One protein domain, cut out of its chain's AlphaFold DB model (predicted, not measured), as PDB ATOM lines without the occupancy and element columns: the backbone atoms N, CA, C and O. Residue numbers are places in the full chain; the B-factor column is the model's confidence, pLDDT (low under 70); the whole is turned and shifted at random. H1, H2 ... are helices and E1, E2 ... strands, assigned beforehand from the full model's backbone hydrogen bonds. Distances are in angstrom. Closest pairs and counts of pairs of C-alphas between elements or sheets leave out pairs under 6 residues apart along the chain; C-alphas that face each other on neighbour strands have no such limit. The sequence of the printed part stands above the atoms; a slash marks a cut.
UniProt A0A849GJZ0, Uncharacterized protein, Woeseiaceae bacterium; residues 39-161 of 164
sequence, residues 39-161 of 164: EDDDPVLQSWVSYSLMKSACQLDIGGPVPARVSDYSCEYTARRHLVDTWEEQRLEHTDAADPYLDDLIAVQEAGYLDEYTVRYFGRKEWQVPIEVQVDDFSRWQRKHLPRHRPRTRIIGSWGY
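This is residues 39 to 161 of the 164 residues of an uncharacterized protein of Woeseiaceae bacterium (UniProt A0A849GJZ0). A flat slab of helices: the long helices H1 and H2 lie side by side as a hairpin, and the shorter H3 and H4 pack on H2 at separate places along it, with H5 beyond, packed crosswise on H4. From H5 a long tail, residues 146 to 157, runs back over one broad side of the slab and ends in the tiny strand E1, out near H1's side of the domain. The printed part has 123 residues, with five named helices and then one named strand along the chain, H1 H2 H3 H4 H5 E1, and the class is mostly helix. It is compact, with a radius of gyration of the C-alphas of 14.9 A, and spans 42 by 41 by 20 A.

H2, residues 73 to 93, touches H1, residues 43 to 62, at a shallow tilt of 24 degrees, opposite ways, a helical hairpin; the closest C-alphas are those of Tyr 51 and Leu 83, 4.9 A apart. With its residues 84 to 88 alone, H2 touches H3, residues 100 to 110, at 72 degrees, only just about perpendicular; the closest C-alphas are those of Val 84 and Ile 106, 6.1 A apart. With its residues 73 to 81 alone, H2 touches H4, residues 114 to 122, at a steep tilt of 63 degrees, opposite ways; the C-alphas of Tyr 77 and Thr 118 come closest, at 5.9 A. H3 and H4 only just touch, only at the corner by their link, with 3 pairs of C-alphas within 8 A, the closest being Val 108 and Leu 114 at 5.7 A. H4 touches H5, residues 135 to 145, about perpendicular at 86 degrees, with the C-alphas of Glu 116 and Val 135 closest at 4.9 A. H3 and H5 are near each other, H1 and H3 are only just apart at 8.1 A, and H2 and H5 are apart. E1, residues 158 to 160, pairs with no named strand and is apart from the five helices. Every O i to N i+4 pair is within hydrogen-bond range in H1, H2, H3 and H4, and 5 of 7 are in H5.

H2, the longest helix, has 21 residues and runs 30.7 A from C-alpha 73 at (-3.064, -33.797, -32.973) to C-alpha 93. H1 measures 29.2 A and begins at C-alpha 43, (-18.606, -45.277, -15.609). H3 is 15.4 A long, H5 15.1 A and H4 11.5 A. E1, 6.7 A long, ends at C-alpha 160, (-3.731, -24.131, -11.126).

The two C-alphas farthest apart, those of Lys 144 and Tyr 161, are 43.9 A apart. The printed part has no cut. The links H4 to H5 and H5 to E1 are long, with 12 residues each, and the link H3 to H4 is tight. The mean pLDDT of the printed part is 95.2, and no printed residue is under 70.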
ATOM      1  N   GLU A  39     -14.689 -40.129  -5.746       92.44
ATOM      2  CA  GLU A  39     -15.781 -40.647  -4.909       92.44
ATOM      3  C   GLU A  39     -16.914 -41.271  -5.731       92.44
ATOM      4  O   GLU A  39     -17.701 -42.047  -5.194       92.44
ATOM      5  N   ASP A  40     -17.025 -40.897  -7.004       93.12
ATOM      6  CA  ASP A  40     -18.113 -41.289  -7.889       93.12
ATOM      7  C   ASP A  40     -17.614 -42.299  -8.929       93.12
ATOM      8  O   ASP A  40     -16.853 -41.956  -9.837       93.12
ATOM      9  N   ASP A  41     -18.063 -43.544  -8.786       93.44
ATOM     10  CA  ASP A  41     -17.742 -44.661  -9.677       93.44
ATOM     11  C   ASP A  41     -18.626 -44.684 -10.943       93.44
ATOM     12  O   ASP A  41     -18.686 -45.700 -11.633       93.44
ATOM     13  N   ASP A  42     -19.338 -43.593 -11.271       96.94
ATOM     14  CA  ASP A  42     -20.095 -43.500 -12.520       96.94
ATOM     15  C   ASP A  42     -19.182 -43.784 -13.736       96.94
ATOM     16  O   ASP A  42     -18.203 -43.065 -13.981       96.94
ATOM     17  N   PRO A  43     -19.498 -44.805 -14.551       97.88
ATOM     18  CA  PRO A  43     -18.606 -45.277 -15.609       97.88
ATOM     19  C   PRO A  43     -18.381 -44.225 -16.705       97.88
ATOM     20  O   PRO A  43     -17.309 -44.153 -17.319       97.88
ATOM     21  N   VAL A  44     -19.372 -43.355 -16.940       98.19
ATOM     22  CA  VAL A  44     -19.258 -42.249 -17.898       98.19
ATOM     23  C   VAL A  44     -18.291 -41.198 -17.359       98.19
ATOM     24  O   VAL A  44     -17.399 -40.755 -18.090       98.19
ATOM     25  N   LEU A  45     -18.434 -40.801 -16.094       97.81
ATOM     26  CA  LEU A  45     -17.519 -39.893 -15.414       97.81
ATOM     27  C   LEU A  45     -16.088 -40.432 -15.438       97.81
ATOM     28  O   LEU A  45     -15.194 -39.697 -15.855       97.81
ATOM     29  N   GLN A  46     -15.875 -41.697 -15.073       97.75
ATOM     30  CA  GLN A  46     -14.542 -42.308 -15.026       97.75
ATOM     31  C   GLN A  46     -13.874 -42.367 -16.409       97.75
ATOM     32  O   GLN A  46     -12.687 -42.060 -16.551       97.75
ATOM     33  N   SER A  47     -14.651 -42.600 -17.469       98.44
ATOM     34  CA  SER A  47     -14.162 -42.483 -18.852       98.44
ATOM     35  C   SER A  47     -13.687 -41.054 -19.168       98.44
ATOM     36  O   SER A  47     -12.614 -40.838 -19.739       98.44
ATOM     37  N   TRP A  48     -14.436 -40.033 -18.736       98.56
ATOM     38  CA  TRP A  48     -14.028 -38.632 -18.903       98.56
ATOM     39  C   TRP A  48     -12.866 -38.209 -17.994       98.56
ATOM     40  O   TRP A  48     -12.115 -37.299 -18.365       98.56
ATOM     41  N   VAL A  49     -12.675 -38.850 -16.840       98.25
ATOM     42  CA  VAL A  49     -11.482 -38.675 -15.995       98.25
ATOM     43  C   VAL A  49     -10.241 -39.169 -16.738       98.25
ATOM     44  O   VAL A  49      -9.277 -38.410 -16.849       98.25
ATOM     45  N   SER A  50     -10.299 -40.364 -17.337       97.94
ATOM     46  CA  SER A  50      -9.225 -40.923 -18.179       97.94
ATOM     47  C   SER A  50      -8.827 -39.962 -19.310       97.94
ATOM     48  O   SER A  50      -7.662 -39.563 -19.424       97.94
ATOM     49  N   TYR A  51      -9.816 -39.460 -20.062       98.50
ATOM     50  CA  TYR A  51      -9.605 -38.414 -21.072       98.50
ATOM     51  C   TYR A  51      -8.909 -37.171 -20.500       98.50
ATOM     52  O   TYR A  51      -7.946 -36.668 -21.081       98.50
ATOM     53  N   SER A  52      -9.402 -36.657 -19.371       97.69
ATOM     54  CA  SER A  52      -8.928 -35.404 -18.772       97.69
ATOM     55  C   SER A  52      -7.479 -35.509 -18.313       97.69
ATOM     56  O   SER A  52      -6.688 -34.603 -18.578       97.69
ATOM     57  N   LEU A  53      -7.121 -36.627 -17.679       96.31
ATOM     58  CA  LEU A  53      -5.760 -36.905 -17.234       96.31
ATOM     59  C   LEU A  53      -4.811 -37.007 -18.420       96.31
ATOM     60  O   LEU A  53      -3.840 -36.254 -18.475       96.31
ATOM     61  N   MET A  54      -5.131 -37.848 -19.406       97.06
ATOM     62  CA  MET A  54      -4.289 -38.019 -20.590       97.06
ATOM     63  C   MET A  54      -4.102 -36.699 -21.344       97.06
ATOM     64  O   MET A  54      -2.989 -36.339 -21.738       97.06
ATOM     65  N   LYS A  55      -5.184 -35.923 -21.484       96.19
ATOM     66  CA  LYS A  55      -5.122 -34.602 -22.099       96.19
ATOM     67  C   LYS A  55      -4.200 -33.672 -21.320       96.19
ATOM     68  O   LYS A  55      -3.291 -33.098 -21.913       96.19
ATOM     69  N   SER A  56      -4.417 -33.536 -20.014       94.38
ATOM     70  CA  SER A  56      -3.648 -32.626 -19.160       94.38
ATOM     71  C   SER A  56      -2.162 -32.980 -19.090       94.38
ATOM     72  O   SER A  56      -1.329 -32.079 -19.145       94.38
ATOM     73  N   ALA A  57      -1.819 -34.270 -19.062       93.19
ATOM     74  CA  ALA A  57      -0.437 -34.735 -19.064       93.19
ATOM     75  C   ALA A  57       0.290 -34.303 -20.343       93.19
ATOM     76  O   ALA A  57       1.372 -33.727 -20.276       93.19
ATOM     77  N   CYS A  58      -0.347 -34.479 -21.503       93.12
ATOM     78  CA  CYS A  58       0.203 -34.010 -22.775       93.12
ATOM     79  C   CYS A  58       0.346 -32.477 -22.814       93.12
ATOM     80  O   CYS A  58       1.331 -31.939 -23.308       93.12
ATOM     81  N   GLN A  59      -0.623 -31.750 -22.251       91.62
ATOM     82  CA  GLN A  59      -0.578 -30.287 -22.166       91.62
ATOM     83  C   GLN A  59       0.555 -29.771 -21.270       91.62
ATOM     84  O   GLN A  59       1.171 -28.761 -21.605       91.62
ATOM     85  N   LEU A  60       0.831 -30.462 -20.160       90.19
ATOM     86  CA  LEU A  60       1.980 -30.189 -19.294       90.19
ATOM     87  C   LEU A  60       3.303 -30.460 -20.015       90.19
ATOM     88  O   LEU A  60       4.204 -29.634 -19.930       90.19
ATOM     89  N   ASP A  61       3.397 -31.572 -20.751       89.19
ATOM     90  CA  ASP A  61       4.613 -31.959 -21.479       89.19
ATOM     91  C   ASP A  61       4.977 -30.957 -22.586       89.19
ATOM     92  O   ASP A  61       6.136 -30.570 -22.726       89.19
ATOM     93  N   ILE A  62       3.984 -30.450 -23.329       87.56
ATOM     94  CA  ILE A  62       4.228 -29.366 -24.296       87.56
ATOM     95  C   ILE A  62       4.575 -28.052 -23.573       87.56
ATOM     96  O   ILE A  62       5.399 -27.265 -24.052       87.56
ATOM     97  N   GLY A  63       3.927 -27.786 -22.437       83.88
ATOM     98  CA  GLY A  63       4.119 -26.581 -21.638       83.88
ATOM     99  C   GLY A  63       3.600 -25.308 -22.315       83.88
ATOM    100  O   GLY A  63       2.647 -25.315 -23.096       83.88
ATOM    101  N   GLY A  64       4.223 -24.173 -21.994       82.44
ATOM    102  CA  GLY A  64       3.850 -22.853 -22.507       82.44
ATOM    103  C   GLY A  64       3.157 -21.967 -21.465       82.44
ATOM    104  O   GLY A  64       2.969 -22.366 -20.324       82.44
ATOM    105  N   PRO A  65       2.790 -20.724 -21.824       79.62
ATOM    106  CA  PRO A  65       2.303 -19.741 -20.852       79.62
ATOM    107  C   PRO A  65       0.906 -20.056 -20.296       79.62
ATOM    108  O   PRO A  65       0.531 -19.502 -19.269       79.62
ATOM    109  N   VAL A  66       0.116 -20.876 -21.000       84.50
ATOM    110  CA  VAL A  66      -1.211 -21.332 -20.562       84.50
ATOM    111  C   VAL A  66      -1.407 -22.784 -21.029       84.50
ATOM    112  O   VAL A  66      -1.993 -22.986 -22.102       84.50
ATOM    113  N   PRO A  67      -0.943 -23.790 -20.260       85.56
ATOM    114  CA  PRO A  67      -0.995 -25.203 -20.663       85.56
ATOM    115  C   PRO A  67      -2.381 -25.666 -21.127       85.56
ATOM    116  O   PRO A  67      -2.514 -26.309 -22.165       85.56
ATOM    117  N   ALA A  68      -3.447 -25.206 -20.460       85.81
ATOM    118  CA  ALA A  68      -4.839 -25.526 -20.794       85.81
ATOM    119  C   ALA A  68      -5.245 -25.253 -22.258       85.81
ATOM    120  O   ALA A  68      -6.232 -25.808 -22.745       85.81
ATOM    121  N   ARG A  69      -4.535 -24.358 -22.959       85.31
ATOM    122  CA  ARG A  69      -4.838 -23.965 -24.347       85.31
ATOM    123  C   ARG A  69      -3.983 -24.677 -25.383       85.31
ATOM    124  O   ARG A  69      -4.332 -24.658 -26.572       85.31
ATOM    125  N   VAL A  70      -2.885 -25.268 -24.938       86.06
ATOM    126  CA  VAL A  70      -1.929 -25.952 -25.791       86.06
ATOM    127  C   VAL A  70      -2.470 -27.339 -26.097       86.06
ATOM    128  O   VAL A  70      -3.098 -27.969 -25.257       86.06
ATOM    129  N   SER A  71      -2.371 -27.763 -27.349       88.69
ATOM    130  CA  SER A  71      -2.753 -29.099 -27.796       88.69
ATOM    131  C   SER A  71      -2.347 -29.251 -29.245       88.69
ATOM    132  O   SER A  71      -2.614 -28.354 -30.049       88.69
ATOM    133  N   ASP A  72      -1.844 -30.425 -29.589       94.50
ATOM    134  CA  ASP A  72      -1.664 -30.866 -30.963       94.50
ATOM    135  C   ASP A  72      -2.591 -32.048 -31.295       94.50
ATOM    136  O   ASP A  72      -3.464 -32.424 -30.500       94.50
ATOM    137  N   TYR A  73      -2.394 -32.597 -32.494       96.88
ATOM    138  CA  TYR A  73      -3.064 -33.797 -32.973       96.88
ATOM    139  C   TYR A  73      -2.868 -34.990 -32.028       96.88
ATOM    140  O   TYR A  73      -3.848 -35.612 -31.617       96.88
ATOM    141  N   SER A  74      -1.616 -35.292 -31.671       95.56
ATOM    142  CA  SER A  74      -1.265 -36.481 -30.894       95.56
ATOM    143  C   SER A  74      -1.888 -36.438 -29.500       95.56
ATOM    144  O   SER A  74      -2.441 -37.445 -29.053       95.56
ATOM    145  N   CYS A  75      -1.906 -35.266 -28.857       95.94
ATOM    146  CA  CYS A  75      -2.557 -35.073 -27.566       95.94
ATOM    147  C   CYS A  75      -4.058 -35.367 -27.620       95.94
ATOM    148  O   CYS A  75      -4.592 -36.017 -26.727       95.94
ATOM    149  N   GLU A  76      -4.778 -34.824 -28.611       97.88
ATOM    150  CA  GLU A  76      -6.226 -35.051 -28.712       97.88
ATOM    151  C   GLU A  76      -6.542 -36.497 -29.091       97.88
ATOM    152  O   GLU A  76      -7.393 -37.108 -28.448       97.88
ATOM    153  N   TYR A  77      -5.843 -37.052 -30.084       98.19
ATOM    154  CA  TYR A  77      -6.034 -38.435 -30.517       98.19
ATOM    155  C   TYR A  77      -5.793 -39.413 -29.365       98.19
ATOM    156  O   TYR A  77      -6.659 -40.226 -29.052       98.19
ATOM    157  N   THR A  78      -4.658 -39.284 -28.675       97.62
ATOM    158  CA  THR A  78      -4.303 -40.177 -27.566       97.62
ATOM    159  C   THR A  78      -5.314 -40.062 -26.426       97.62
ATOM    160  O   THR A  78      -5.805 -41.081 -25.948       97.62
ATOM    161  N   ALA A  79      -5.708 -38.844 -26.033       98.44
ATOM    162  CA  ALA A  79      -6.728 -38.658 -24.999       98.44
ATOM    163  C   ALA A  79      -8.081 -39.273 -25.391       98.44
ATOM    164  O   ALA A  79      -8.755 -39.863 -24.552       98.44
ATOM    165  N   ARG A  80      -8.479 -39.166 -26.665       98.62
ATOM    166  CA  ARG A  80      -9.712 -39.784 -27.173       98.62
ATOM    167  C   ARG A  80      -9.636 -41.294 -27.237       98.62
ATOM    168  O   ARG A  80     -10.624 -41.928 -26.907       98.62
ATOM    169  N   ARG A  81      -8.494 -41.862 -27.610       98.69
ATOM    170  CA  ARG A  81      -8.305 -43.311 -27.568       98.69
ATOM    171  C   ARG A  81      -8.486 -43.829 -26.144       98.69
ATOM    172  O   ARG A  81      -9.324 -44.685 -25.920       98.69
ATOM    173  N   HIS A  82      -7.836 -43.196 -25.166       98.56
ATOM    174  CA  HIS A  82      -8.023 -43.546 -23.755       98.56
ATOM    175  C   HIS A  82      -9.464 -43.344 -23.258       98.56
ATOM    176  O   HIS A  82      -9.940 -44.141 -22.460       98.56
ATOM    177  N   LEU A  83     -10.182 -42.325 -23.747       98.81
ATOM    178  CA  LEU A  83     -11.609 -42.153 -23.452       98.81
ATOM    179  C   LEU A  83     -12.438 -43.364 -23.897       98.81
ATOM    180  O   LEU A  83     -13.323 -43.795 -23.163       98.81
ATOM    181  N   VAL A  84     -12.190 -43.854 -25.112       98.69
ATOM    182  CA  VAL A  84     -12.945 -44.967 -25.698       98.69
ATOM    183  C   VAL A  84     -12.537 -46.288 -25.067       98.69
ATOM    184  O   VAL A  84     -13.422 -47.016 -24.638       98.69
ATOM    185  N   ASP A  85     -11.236 -46.543 -24.915       98.56
ATOM    186  CA  ASP A  85     -10.718 -47.757 -24.277       98.56
ATOM    187  C   ASP A  85     -11.278 -47.900 -22.849       98.56
ATOM    188  O   ASP A  85     -11.819 -48.943 -22.486       98.56
ATOM    189  N   THR A  86     -11.251 -46.823 -22.051       98.56
ATOM    190  CA  THR A  86     -11.848 -46.838 -20.708       98.56
ATOM    191  C   THR A  86     -13.360 -47.047 -20.766       98.56
ATOM    192  O   THR A  86     -13.895 -47.779 -19.942       98.56
ATOM    193  N   TRP A  87     -14.075 -46.452 -21.726       98.56
ATOM    194  CA  TRP A  87     -15.517 -46.685 -21.853       98.56
ATOM    195  C   TRP A  87     -15.850 -48.140 -22.214       98.56
ATOM    196  O   TRP A  87     -16.804 -48.702 -21.674       98.56
ATOM    197  N   GLU A  88     -15.066 -48.765 -23.093       98.00
ATOM    198  CA  GLU A  88     -15.206 -50.184 -23.428       98.00
ATOM    199  C   GLU A  88     -15.019 -51.067 -22.190       98.00
ATOM    200  O   GLU A  88     -15.866 -51.920 -21.927       98.00
ATOM    201  N   GLU A  89     -13.975 -50.820 -21.395       97.56
ATOM    202  CA  GLU A  89     -13.723 -51.523 -20.130       97.56
ATOM    203  C   GLU A  89     -14.878 -51.335 -19.138       97.56
ATOM    204  O   GLU A  89     -15.437 -52.309 -18.629       97.56
ATOM    205  N   GLN A  90     -15.305 -50.090 -18.928       97.44
ATOM    206  CA  GLN A  90     -16.389 -49.745 -18.013       97.44
ATOM    207  C   GLN A  90     -17.708 -50.436 -18.389       97.44
ATOM    208  O   GLN A  90     -18.427 -50.919 -17.517       97.44
ATOM    209  N   ARG A  91     -18.029 -50.576 -19.680       96.50
ATOM    210  CA  ARG A  91     -19.241 -51.288 -20.130       96.50
ATOM    211  C   ARG A  91     -19.214 -52.795 -19.868       96.50
ATOM    212  O   ARG A  91     -20.282 -53.408 -19.797       96.50
ATOM    213  N   LEU A  92     -18.034 -53.403 -19.751       95.06
ATOM    214  CA  LEU A  92     -17.912 -54.820 -19.393       95.06
ATOM    215  C   LEU A  92     -18.260 -55.053 -17.918       95.06
ATOM    216  O   LEU A  92     -18.850 -56.081 -17.585       95.06
ATOM    217  N   GLU A  93     -17.926 -54.095 -17.056       94.50
ATOM    218  CA  GLU A  93     -18.174 -54.154 -15.611       94.50
ATOM    219  C   GLU A  93     -19.556 -53.587 -15.232       94.50
ATOM    220  O   GLU A  93     -20.188 -54.054 -14.283       94.50
ATOM    221  N   HIS A  94     -20.076 -52.656 -16.037       95.31
ATOM    222  CA  HIS A  94     -21.337 -51.942 -15.832       95.31
ATOM    223  C   HIS A  94     -22.267 -52.117 -17.041       95.31
ATOM    224  O   HIS A  94     -22.424 -51.233 -17.880       95.31
ATOM    225  N   THR A  95     -22.898 -53.290 -17.148       91.06
ATOM    226  CA  THR A  95     -23.672 -53.684 -18.347       91.06
ATOM    227  C   THR A  95     -24.903 -52.818 -18.656       91.06
ATOM    228  O   THR A  95     -25.424 -52.875 -19.771       91.06
ATOM    229  N   ASP A  96     -25.390 -52.042 -17.689       93.94
ATOM    230  CA  ASP A  96     -26.500 -51.095 -17.829       93.94
ATOM    231  C   ASP A  96     -26.044 -49.661 -18.142       93.94
ATOM    232  O   ASP A  96     -26.877 -48.804 -18.449       93.94
ATOM    233  N   ALA A  97     -24.734 -49.401 -18.116       96.38
ATOM    234  CA  ALA A  97     -24.172 -48.111 -18.466       96.38
ATOM    235  C   ALA A  97     -24.371 -47.811 -19.957       96.38
ATOM    236  O   ALA A  97     -24.081 -48.629 -20.834       96.38
ATOM    237  N   ALA A  98     -24.837 -46.597 -20.246       95.75
ATOM    238  CA  ALA A  98     -24.999 -46.100 -21.603       95.75
ATOM    239  C   ALA A  98     -24.712 -44.595 -21.661       95.75
ATOM    240  O   ALA A  98     -25.261 -43.816 -20.879       95.75
ATOM    241  N   ASP A  99     -23.920 -44.167 -22.641       98.12
ATOM    242  CA  ASP A  99     -23.805 -42.764 -23.035       98.12
ATOM    243  C   ASP A  99     -23.762 -42.710 -24.565       98.12
ATOM    244  O   ASP A  99     -22.775 -43.141 -25.160       98.12
ATOM    245  N   PRO A 100     -24.782 -42.127 -25.227       97.50
ATOM    246  CA  PRO A 100     -24.877 -42.153 -26.685       97.50
ATOM    247  C   PRO A 100     -23.655 -41.591 -27.415       97.50
ATOM    248  O   PRO A 100     -23.386 -41.966 -28.547       97.50
ATOM    249  N   TYR A 101     -22.930 -40.653 -26.801       98.50
ATOM    250  CA  TYR A 101     -21.735 -40.098 -27.421       98.50
ATOM    251  C   TYR A 101     -20.534 -41.042 -27.285       98.50
ATOM    252  O   TYR A 101     -19.760 -41.157 -28.232       98.50
ATOM    253  N   LEU A 102     -20.367 -41.693 -26.133       98.62
ATOM    254  CA  LEU A 102     -19.292 -42.666 -25.946       98.62
ATOM    255  C   LEU A 102     -19.555 -43.946 -26.757       98.62
ATOM    256  O   LEU A 102     -18.632 -44.488 -27.356       98.62
ATOM    257  N   ASP A 103     -20.818 -44.355 -26.883       97.88
ATOM    258  CA  ASP A 103     -21.231 -45.464 -27.748       97.88
ATOM    259  C   ASP A 103     -20.971 -45.158 -29.233       97.88
ATOM    260  O   ASP A 103     -20.451 -45.999 -29.967       97.88
ATOM    261  N   ASP A 104     -21.257 -43.928 -29.674       98.56
ATOM    262  CA  ASP A 104     -20.892 -43.471 -31.018       98.56
ATOM    263  C   ASP A 104     -19.369 -43.518 -31.240       98.56
ATOM    264  O   ASP A 104     -18.918 -43.846 -32.338       98.56
ATOM    265  N   LEU A 105     -18.564 -43.169 -30.226       98.44
ATOM    266  CA  LEU A 105     -17.105 -43.204 -30.337       98.44
ATOM    267  C   LEU A 105     -16.547 -44.626 -30.439       98.44
ATOM    268  O   LEU A 105     -15.598 -44.821 -31.197       98.44
ATOM    269  N   ILE A 106     -17.143 -45.604 -29.753       98.31
ATOM    270  CA  ILE A 106     -16.810 -47.021 -29.962       98.31
ATOM    271  C   ILE A 106     -17.022 -47.377 -31.433       98.31
ATOM    272  O   ILE A 106     -16.104 -47.867 -32.083       98.31
ATOM    273  N   ALA A 107     -18.176 -47.029 -32.014       98.31
ATOM    274  CA  ALA A 107     -18.443 -47.325 -33.423       98.31
ATOM    275  C   ALA A 107     -17.429 -46.661 -34.378       98.31
ATOM    276  O   ALA A 107     -17.097 -47.218 -35.425       98.31
ATOM    277  N   VAL A 108     -16.927 -45.468 -34.036       98.56
ATOM    278  CA  VAL A 108     -15.847 -44.795 -34.780       98.56
ATOM    279  C   VAL A 108     -14.529 -45.566 -34.666       98.56
ATOM    280  O   VAL A 108     -13.856 -45.753 -35.681       98.56
ATOM    281  N   GLN A 109     -14.160 -45.998 -33.457       98.44
ATOM    282  CA  GLN A 109     -12.940 -46.760 -33.183       98.44
ATOM    283  C   GLN A 109     -12.967 -48.128 -33.872       98.44
ATOM    284  O   GLN A 109     -12.034 -48.456 -34.603       98.44
ATOM    285  N   GLU A 110     -14.062 -48.876 -33.743       98.19
ATOM    286  CA  GLU A 110     -14.267 -50.170 -34.407       98.19
ATOM    287  C   GLU A 110     -14.226 -50.059 -35.938       98.19
ATOM    288  O   GLU A 110     -13.754 -50.966 -36.625       98.19
ATOM    289  N   ALA A 111     -14.689 -48.935 -36.492       98.19
ATOM    290  CA  ALA A 111     -14.605 -48.653 -37.923       98.19
ATOM    291  C   ALA A 111     -13.211 -48.188 -38.384       98.19
ATOM    292  O   ALA A 111     -13.008 -48.009 -39.586       98.19
ATOM    293  N   GLY A 112     -12.266 -47.987 -37.459       98.06
ATOM    294  CA  GLY A 112     -10.908 -47.532 -37.750       98.06
ATOM    295  C   GLY A 112     -10.809 -46.051 -38.125       98.06
ATOM    296  O   GLY A 112      -9.879 -45.685 -38.830       98.06
ATOM    297  N   TYR A 113     -11.760 -45.214 -37.690       98.56
ATOM    298  CA  TYR A 113     -11.842 -43.794 -38.070       98.56
ATOM    299  C   TYR A 113     -11.532 -42.813 -36.930       98.56
ATOM    300  O   TYR A 113     -11.924 -41.644 -36.996       98.56
ATOM    301  N   LEU A 114     -10.885 -43.254 -35.847       98.56
ATOM    302  CA  LEU A 114     -10.645 -42.386 -34.688       98.56
ATOM    303  C   LEU A 114      -9.689 -41.222 -35.013       98.56
ATOM    304  O   LEU A 114      -9.902 -40.098 -34.540       98.56
ATOM    305  N   ASP A 115      -8.685 -41.457 -35.856       98.31
ATOM    306  CA  ASP A 115      -7.769 -40.434 -36.361       98.31
ATOM    307  C   ASP A 115      -8.527 -39.360 -37.171       98.31
ATOM    308  O   ASP A 115      -8.479 -38.163 -36.854       98.31
ATOM    309  N   GLU A 116      -9.322 -39.771 -38.165       98.62
ATOM    310  CA  GLU A 116     -10.145 -38.874 -38.984       98.62
ATOM    311  C   GLU A 116     -11.189 -38.131 -38.163       98.62
ATOM    312  O   GLU A 116     -11.451 -36.950 -38.406       98.62
ATOM    313  N   TYR A 117     -11.803 -38.813 -37.200       98.50
ATOM    314  CA  TYR A 117     -12.755 -38.224 -36.275       98.50
ATOM    315  C   TYR A 117     -12.105 -37.097 -35.471       98.50
ATOM    316  O   TYR A 117     -12.659 -35.996 -35.375       98.50
ATOM    317  N   THR A 118     -10.906 -37.353 -34.946       98.31
ATOM    318  CA  THR A 118     -10.132 -36.382 -34.170       98.31
ATOM    319  C   THR A 118      -9.845 -35.140 -35.007       98.31
ATOM    320  O   THR A 118     -10.127 -34.016 -34.585       98.31
ATOM    321  N   VAL A 119      -9.363 -35.328 -36.234       97.75
ATOM    322  CA  VAL A 119      -9.022 -34.220 -37.134       97.75
ATOM    323  C   VAL A 119     -10.262 -33.465 -37.596       97.75
ATOM    324  O   VAL A 119     -10.267 -32.235 -37.584       97.75
ATOM    325  N   ARG A 120     -11.341 -34.166 -37.954       97.12
ATOM    326  CA  ARG A 120     -12.571 -33.537 -38.449       97.12
ATOM    327  C   ARG A 120     -13.211 -32.606 -37.426       97.12
ATOM    328  O   ARG A 120     -13.730 -31.562 -37.815       97.12
ATOM    329  N   TYR A 121     -13.232 -32.998 -36.153       97.56
ATOM    330  CA  TYR A 121     -13.986 -32.277 -35.124       97.56
ATOM    331  C   TYR A 121     -13.141 -31.379 -34.227       97.56
ATOM    332  O   TYR A 121     -13.656 -30.374 -33.739       97.56
ATOM    333  N   PHE A 122     -11.872 -31.719 -34.011       97.00
ATOM    334  CA  PHE A 122     -11.002 -31.014 -33.062       97.00
ATOM    335  C   PHE A 122      -9.767 -30.412 -33.725       97.00
ATOM    336  O   PHE A 122      -9.069 -29.619 -33.092       97.00
ATOM    337  N   GLY A 123      -9.542 -30.746 -35.000       95.81
ATOM    338  CA  GLY A 123      -8.445 -30.250 -35.812       95.81
ATOM    339  C   GLY A 123      -8.289 -28.737 -35.751       95.81
ATOM    340  O   GLY A 123      -9.257 -27.980 -35.869       95.81
ATOM    341  N   ARG A 124      -7.040 -28.292 -35.615       94.44
ATOM    342  CA  ARG A 124      -6.656 -26.885 -35.750       94.44
ATOM    343  C   ARG A 124      -5.723 -26.714 -36.941       94.44
ATOM    344  O   ARG A 124      -5.066 -27.662 -37.359       94.44
ATOM    345  N   LYS A 125      -5.669 -25.504 -37.502       92.50
ATOM    346  CA  LYS A 125      -4.897 -25.225 -38.729       92.50
ATOM    347  C   LYS A 125      -3.400 -25.482 -38.552       92.50
ATOM    348  O   LYS A 125      -2.716 -25.792 -39.515       92.50
ATOM    349  N   GLU A 126      -2.915 -25.310 -37.333       92.75
ATOM    350  CA  GLU A 126      -1.527 -25.484 -36.927       92.75
ATOM    351  C   GLU A 126      -1.159 -26.936 -36.586       92.75
ATOM    352  O   GLU A 126       0.011 -27.216 -36.332       92.75
ATOM    353  N   TRP A 127      -2.125 -27.861 -36.553       95.12
ATOM    354  CA  TRP A 127      -1.843 -29.254 -36.221       95.12
ATOM    355  C   TRP A 127      -1.105 -29.955 -37.356       95.12
ATOM    356  O   TRP A 127      -1.523 -29.927 -38.512       95.12
ATOM    357  N   GLN A 128      -0.025 -30.642 -36.994       95.38
ATOM    358  CA  GLN A 128       0.639 -31.593 -37.873       95.38
ATOM    359  C   GLN A 128      -0.145 -32.903 -37.822       95.38
ATOM    360  O   GLN A 128      -0.165 -33.583 -36.798       95.38
ATOM    361  N   VAL A 129      -0.838 -33.206 -38.916       95.81
ATOM    362  CA  VAL A 129      -1.697 -34.386 -39.053       95.81
ATOM    363  C   VAL A 129      -0.973 -35.432 -39.911       95.81
ATOM    364  O   VAL A 129      -0.383 -35.045 -40.925       95.81
ATOM    365  N   PRO A 130      -0.998 -36.728 -39.540       94.69
ATOM    366  CA  PRO A 130      -0.423 -37.795 -40.357       94.69
ATOM    367  C   PRO A 130      -1.044 -37.851 -41.760       94.69
ATOM    368  O   PRO A 130      -2.227 -37.557 -41.943       94.69
ATOM    369  N   ILE A 131      -0.253 -38.238 -42.763       92.75
ATOM    370  CA  ILE A 131      -0.701 -38.275 -44.169       92.75
ATOM    371  C   ILE A 131      -1.741 -39.377 -44.422       92.75
ATOM    372  O   ILE A 131      -2.495 -39.325 -45.393       92.75
ATOM    373  N   GLU A 132      -1.785 -40.369 -43.542       93.00
ATOM    374  CA  GLU A 132      -2.699 -41.500 -43.581       93.00
ATOM    375  C   GLU A 132      -4.137 -41.104 -43.229       93.00
ATOM    376  O   GLU A 132      -5.053 -41.836 -43.588       93.00
ATOM    377  N   VAL A 133      -4.348 -39.952 -42.579       94.94
ATOM    378  CA  VAL A 133      -5.679 -39.502 -42.156       94.94
ATOM    379  C   VAL A 133      -6.511 -39.067 -43.363       94.94
ATOM    380  O   VAL A 133      -6.287 -38.005 -43.949       94.94
ATOM    381  N   GLN A 134      -7.542 -39.848 -43.694       93.69
ATOM    382  CA  GLN A 134      -8.423 -39.611 -44.842       93.69
ATOM    383  C   GLN A 134      -9.818 -39.144 -44.404       93.69
ATOM    384  O   GLN A 134     -10.800 -39.887 -44.438       93.69
ATOM    385  N   VAL A 135      -9.945 -37.864 -44.031       93.81
ATOM    386  CA  VAL A 135     -11.189 -37.283 -43.466       93.81
ATOM    387  C   VAL A 135     -12.425 -37.470 -44.365       93.81
ATOM    388  O   VAL A 135     -13.563 -37.533 -43.878       93.81
ATOM    389  N   ASP A 136     -12.237 -37.581 -45.679       95.75
ATOM    390  CA  ASP A 136     -13.327 -37.810 -46.627       95.75
ATOM    391  C   ASP A 136     -13.945 -39.208 -46.504       95.75
ATOM    392  O   ASP A 136     -15.152 -39.367 -46.727       95.75
ATOM    393  N   ASP A 137     -13.161 -40.217 -46.134       95.75
ATOM    394  CA  ASP A 137     -13.623 -41.595 -45.954       95.75
ATOM    395  C   ASP A 137     -14.506 -41.686 -44.715       95.75
ATOM    396  O   ASP A 137     -15.671 -42.099 -44.808       95.75
ATOM    397  N   PHE A 138     -14.019 -41.128 -43.605       97.62
ATOM    398  CA  PHE A 138     -14.818 -40.943 -42.403       97.62
ATOM    399  C   PHE A 138     -16.096 -40.148 -42.689       97.62
ATOM    400  O   PHE A 138     -17.180 -40.547 -42.275       97.62
ATOM    401  N   SER A 139     -16.028 -39.068 -43.472       96.25
ATOM    402  CA  SER A 139     -17.212 -38.263 -43.806       96.25
ATOM    403  C   SER A 139     -18.290 -39.060 -44.553       96.25
ATOM    404  O   SER A 139     -19.485 -38.807 -44.375       96.25
ATOM    405  N   ARG A 140     -17.905 -40.023 -45.404       96.69
ATOM    406  CA  ARG A 140     -18.859 -40.922 -46.082       96.69
ATOM    407  C   ARG A 140     -19.464 -41.931 -45.113       96.69
ATOM    408  O   ARG A 140     -20.671 -42.175 -45.189       96.69
ATOM    409  N   TRP A 141     -18.650 -42.486 -44.221       98.00
ATOM    410  CA  TRP A 141     -19.092 -43.422 -43.191       98.00
ATOM    411  C   TRP A 141     -20.026 -42.749 -42.169       98.00
ATOM    412  O   TRP A 141     -21.133 -43.240 -41.937       98.00
ATOM    413  N   GLN A 142     -19.657 -41.571 -41.660       97.75
ATOM    414  CA  GLN A 142     -20.396 -40.792 -40.662       97.75
ATOM    415  C   GLN A 142     -21.836 -40.512 -41.107       97.75
ATOM    416  O   GLN A 142     -22.766 -40.645 -40.319       97.75
ATOM    417  N   ARG A 143     -22.058 -40.156 -42.379       96.31
ATOM    418  CA  ARG A 143     -23.411 -39.852 -42.886       96.31
ATOM    419  C   ARG A 143     -24.394 -41.015 -42.749       96.31
ATOM    420  O   ARG A 143     -25.595 -40.773 -42.696       96.31
ATOM    421  N   LYS A 144     -23.896 -42.254 -42.737       97.00
ATOM    422  CA  LYS A 144     -24.717 -43.466 -42.641       97.00
ATOM    423  C   LYS A 144     -24.885 -43.932 -41.197       97.00
ATOM    424  O   LYS A 144     -25.979 -44.345 -40.836       97.00
ATOM    425  N   HIS A 145     -23.823 -43.849 -40.399       97.69
ATOM    426  CA  HIS A 145     -23.778 -44.451 -39.062       97.69
ATOM    427  C   HIS A 145     -24.044 -43.440 -37.942       97.69
ATOM    428  O   HIS A 145     -24.628 -43.790 -36.928       97.69
ATOM    429  N   LEU A 146     -23.697 -42.167 -38.158       96.94
ATOM    430  CA  LEU A 146     -23.688 -41.105 -37.150       96.94
ATOM    431  C   LEU A 146     -24.454 -39.837 -37.603       96.94
ATOM    432  O   LEU A 146     -23.914 -38.723 -37.553       96.94
ATOM    433  N   PRO A 147     -25.721 -39.940 -38.056       89.44
ATOM    434  CA  PRO A 147     -26.433 -38.824 -38.692       89.44
ATOM    435  C   PRO A 147     -26.746 -37.648 -37.753       89.44
ATOM    436  O   PRO A 147     -27.041 -36.550 -38.223       89.44
ATOM    437  N   ARG A 148     -26.716 -37.857 -36.431       92.56
ATOM    438  CA  ARG A 148     -27.002 -36.828 -35.410       92.56
ATOM    439  C   ARG A 148     -25.885 -36.672 -34.383       92.56
ATOM    440  O   ARG A 148     -26.105 -36.066 -33.333       92.56
ATOM    441  N   HIS A 149     -24.711 -37.209 -34.688       96.88
ATOM    442  CA  HIS A 149     -23.580 -37.168 -33.783       96.88
ATOM    443  C   HIS A 149     -23.158 -35.726 -33.483       96.88
ATOM    444  O   HIS A 149     -23.171 -34.856 -34.359       96.88
ATOM    445  N   ARG A 150     -22.787 -35.477 -32.224       97.00
ATOM    446  CA  ARG A 150     -22.258 -34.191 -31.772       97.00
ATOM    447  C   ARG A 150     -20.958 -34.425 -31.007       97.00
ATOM    448  O   ARG A 150     -21.023 -35.093 -29.973       97.00
ATOM    449  N   PRO A 151     -19.830 -33.839 -31.448       97.56
ATOM    450  CA  PRO A 151     -18.572 -33.963 -30.728       97.56
ATOM    451  C   PRO A 151     -18.706 -33.386 -29.317       97.56
ATOM    452  O   PRO A 151     -19.368 -32.363 -29.110       97.56
ATOM    453  N   ARG A 152     -18.064 -34.031 -28.341       98.25
ATOM    454  CA  ARG A 152     -18.001 -33.565 -26.954       98.25
ATOM    455  C   ARG A 152     -16.555 -33.514 -26.474       98.25
ATOM    456  O   ARG A 152     -15.707 -34.309 -26.880       98.25
ATOM    457  N   THR A 153     -16.319 -32.591 -25.555       96.88
ATOM    458  CA  THR A 153     -15.115 -32.511 -24.731       96.88
ATOM    459  C   THR A 153     -15.579 -32.168 -23.325       96.88
ATOM    460  O   THR A 153     -16.274 -31.167 -23.140       96.88
ATOM    461  N   ARG A 154     -15.225 -32.996 -22.343       96.62
ATOM    462  CA  ARG A 154     -15.452 -32.716 -20.923       96.62
ATOM    463  C   ARG A 154     -14.117 -32.829 -20.203       96.62
ATOM    464  O   ARG A 154     -13.426 -33.825 -20.362       96.62
ATOM    465  N   ILE A 155     -13.763 -31.788 -19.458       95.56
ATOM    466  CA  ILE A 155     -12.586 -31.777 -18.592       95.56
ATOM    467  C   ILE A 155     -13.085 -31.906 -17.157       95.56
ATOM    468  O   ILE A 155     -13.830 -31.049 -16.683       95.56
ATOM    469  N   ILE A 156     -12.691 -32.988 -16.490       96.56
ATOM    470  CA  ILE A 156     -13.029 -33.292 -15.101       96.56
ATOM    471  C   ILE A 156     -11.874 -32.824 -14.225       96.56
ATOM    472  O   ILE A 156     -11.006 -33.594 -13.827       96.56
ATOM    473  N   GLY A 157     -11.825 -31.520 -13.981       92.50
ATOM    474  CA  GLY A 157     -10.750 -30.914 -13.215       92.50
ATOM    475  C   GLY A 157     -10.502 -29.465 -13.590       92.50
ATOM    476  O   GLY A 157     -11.296 -28.833 -14.290       92.50
ATOM    477  N   SER A 158      -9.392 -28.927 -13.102       90.75
ATOM    478  CA  SER A 158      -9.018 -27.533 -13.307       90.75
ATOM    479  C   SER A 158      -7.509 -27.335 -13.265       90.75
ATOM    480  O   SER A 158      -6.781 -28.111 -12.651       90.75
ATOM    481  N   TRP A 159      -7.052 -26.269 -13.915       89.44
ATOM    482  CA  TRP A 159      -5.656 -25.854 -13.905       89.44
ATOM    483  C   TRP A 159      -5.400 -24.863 -12.772       89.44
ATOM    484  O   TRP A 159      -6.088 -23.844 -12.682       89.44
ATOM    485  N   GLY A 160      -4.391 -25.138 -11.949       85.12
ATOM    486  CA  GLY A 160      -3.731 -24.131 -11.126       85.12
ATOM    487  C   GLY A 160      -2.465 -23.665 -11.826       85.12
ATOM    488  O   GLY A 160      -1.687 -24.488 -12.303       85.12
ATOM    489  N   TYR A 161      -2.295 -22.347 -11.902       80.19
ATOM    490  CA  TYR A 161      -1.164 -21.722 -12.577       80.19
ATOM    491  C   TYR A 161      -0.181 -21.154 -11.566       80.19
ATOM    492  O   TYR A 161      -0.593 -20.563 -10.559       80.19
TER     493      TYR A 161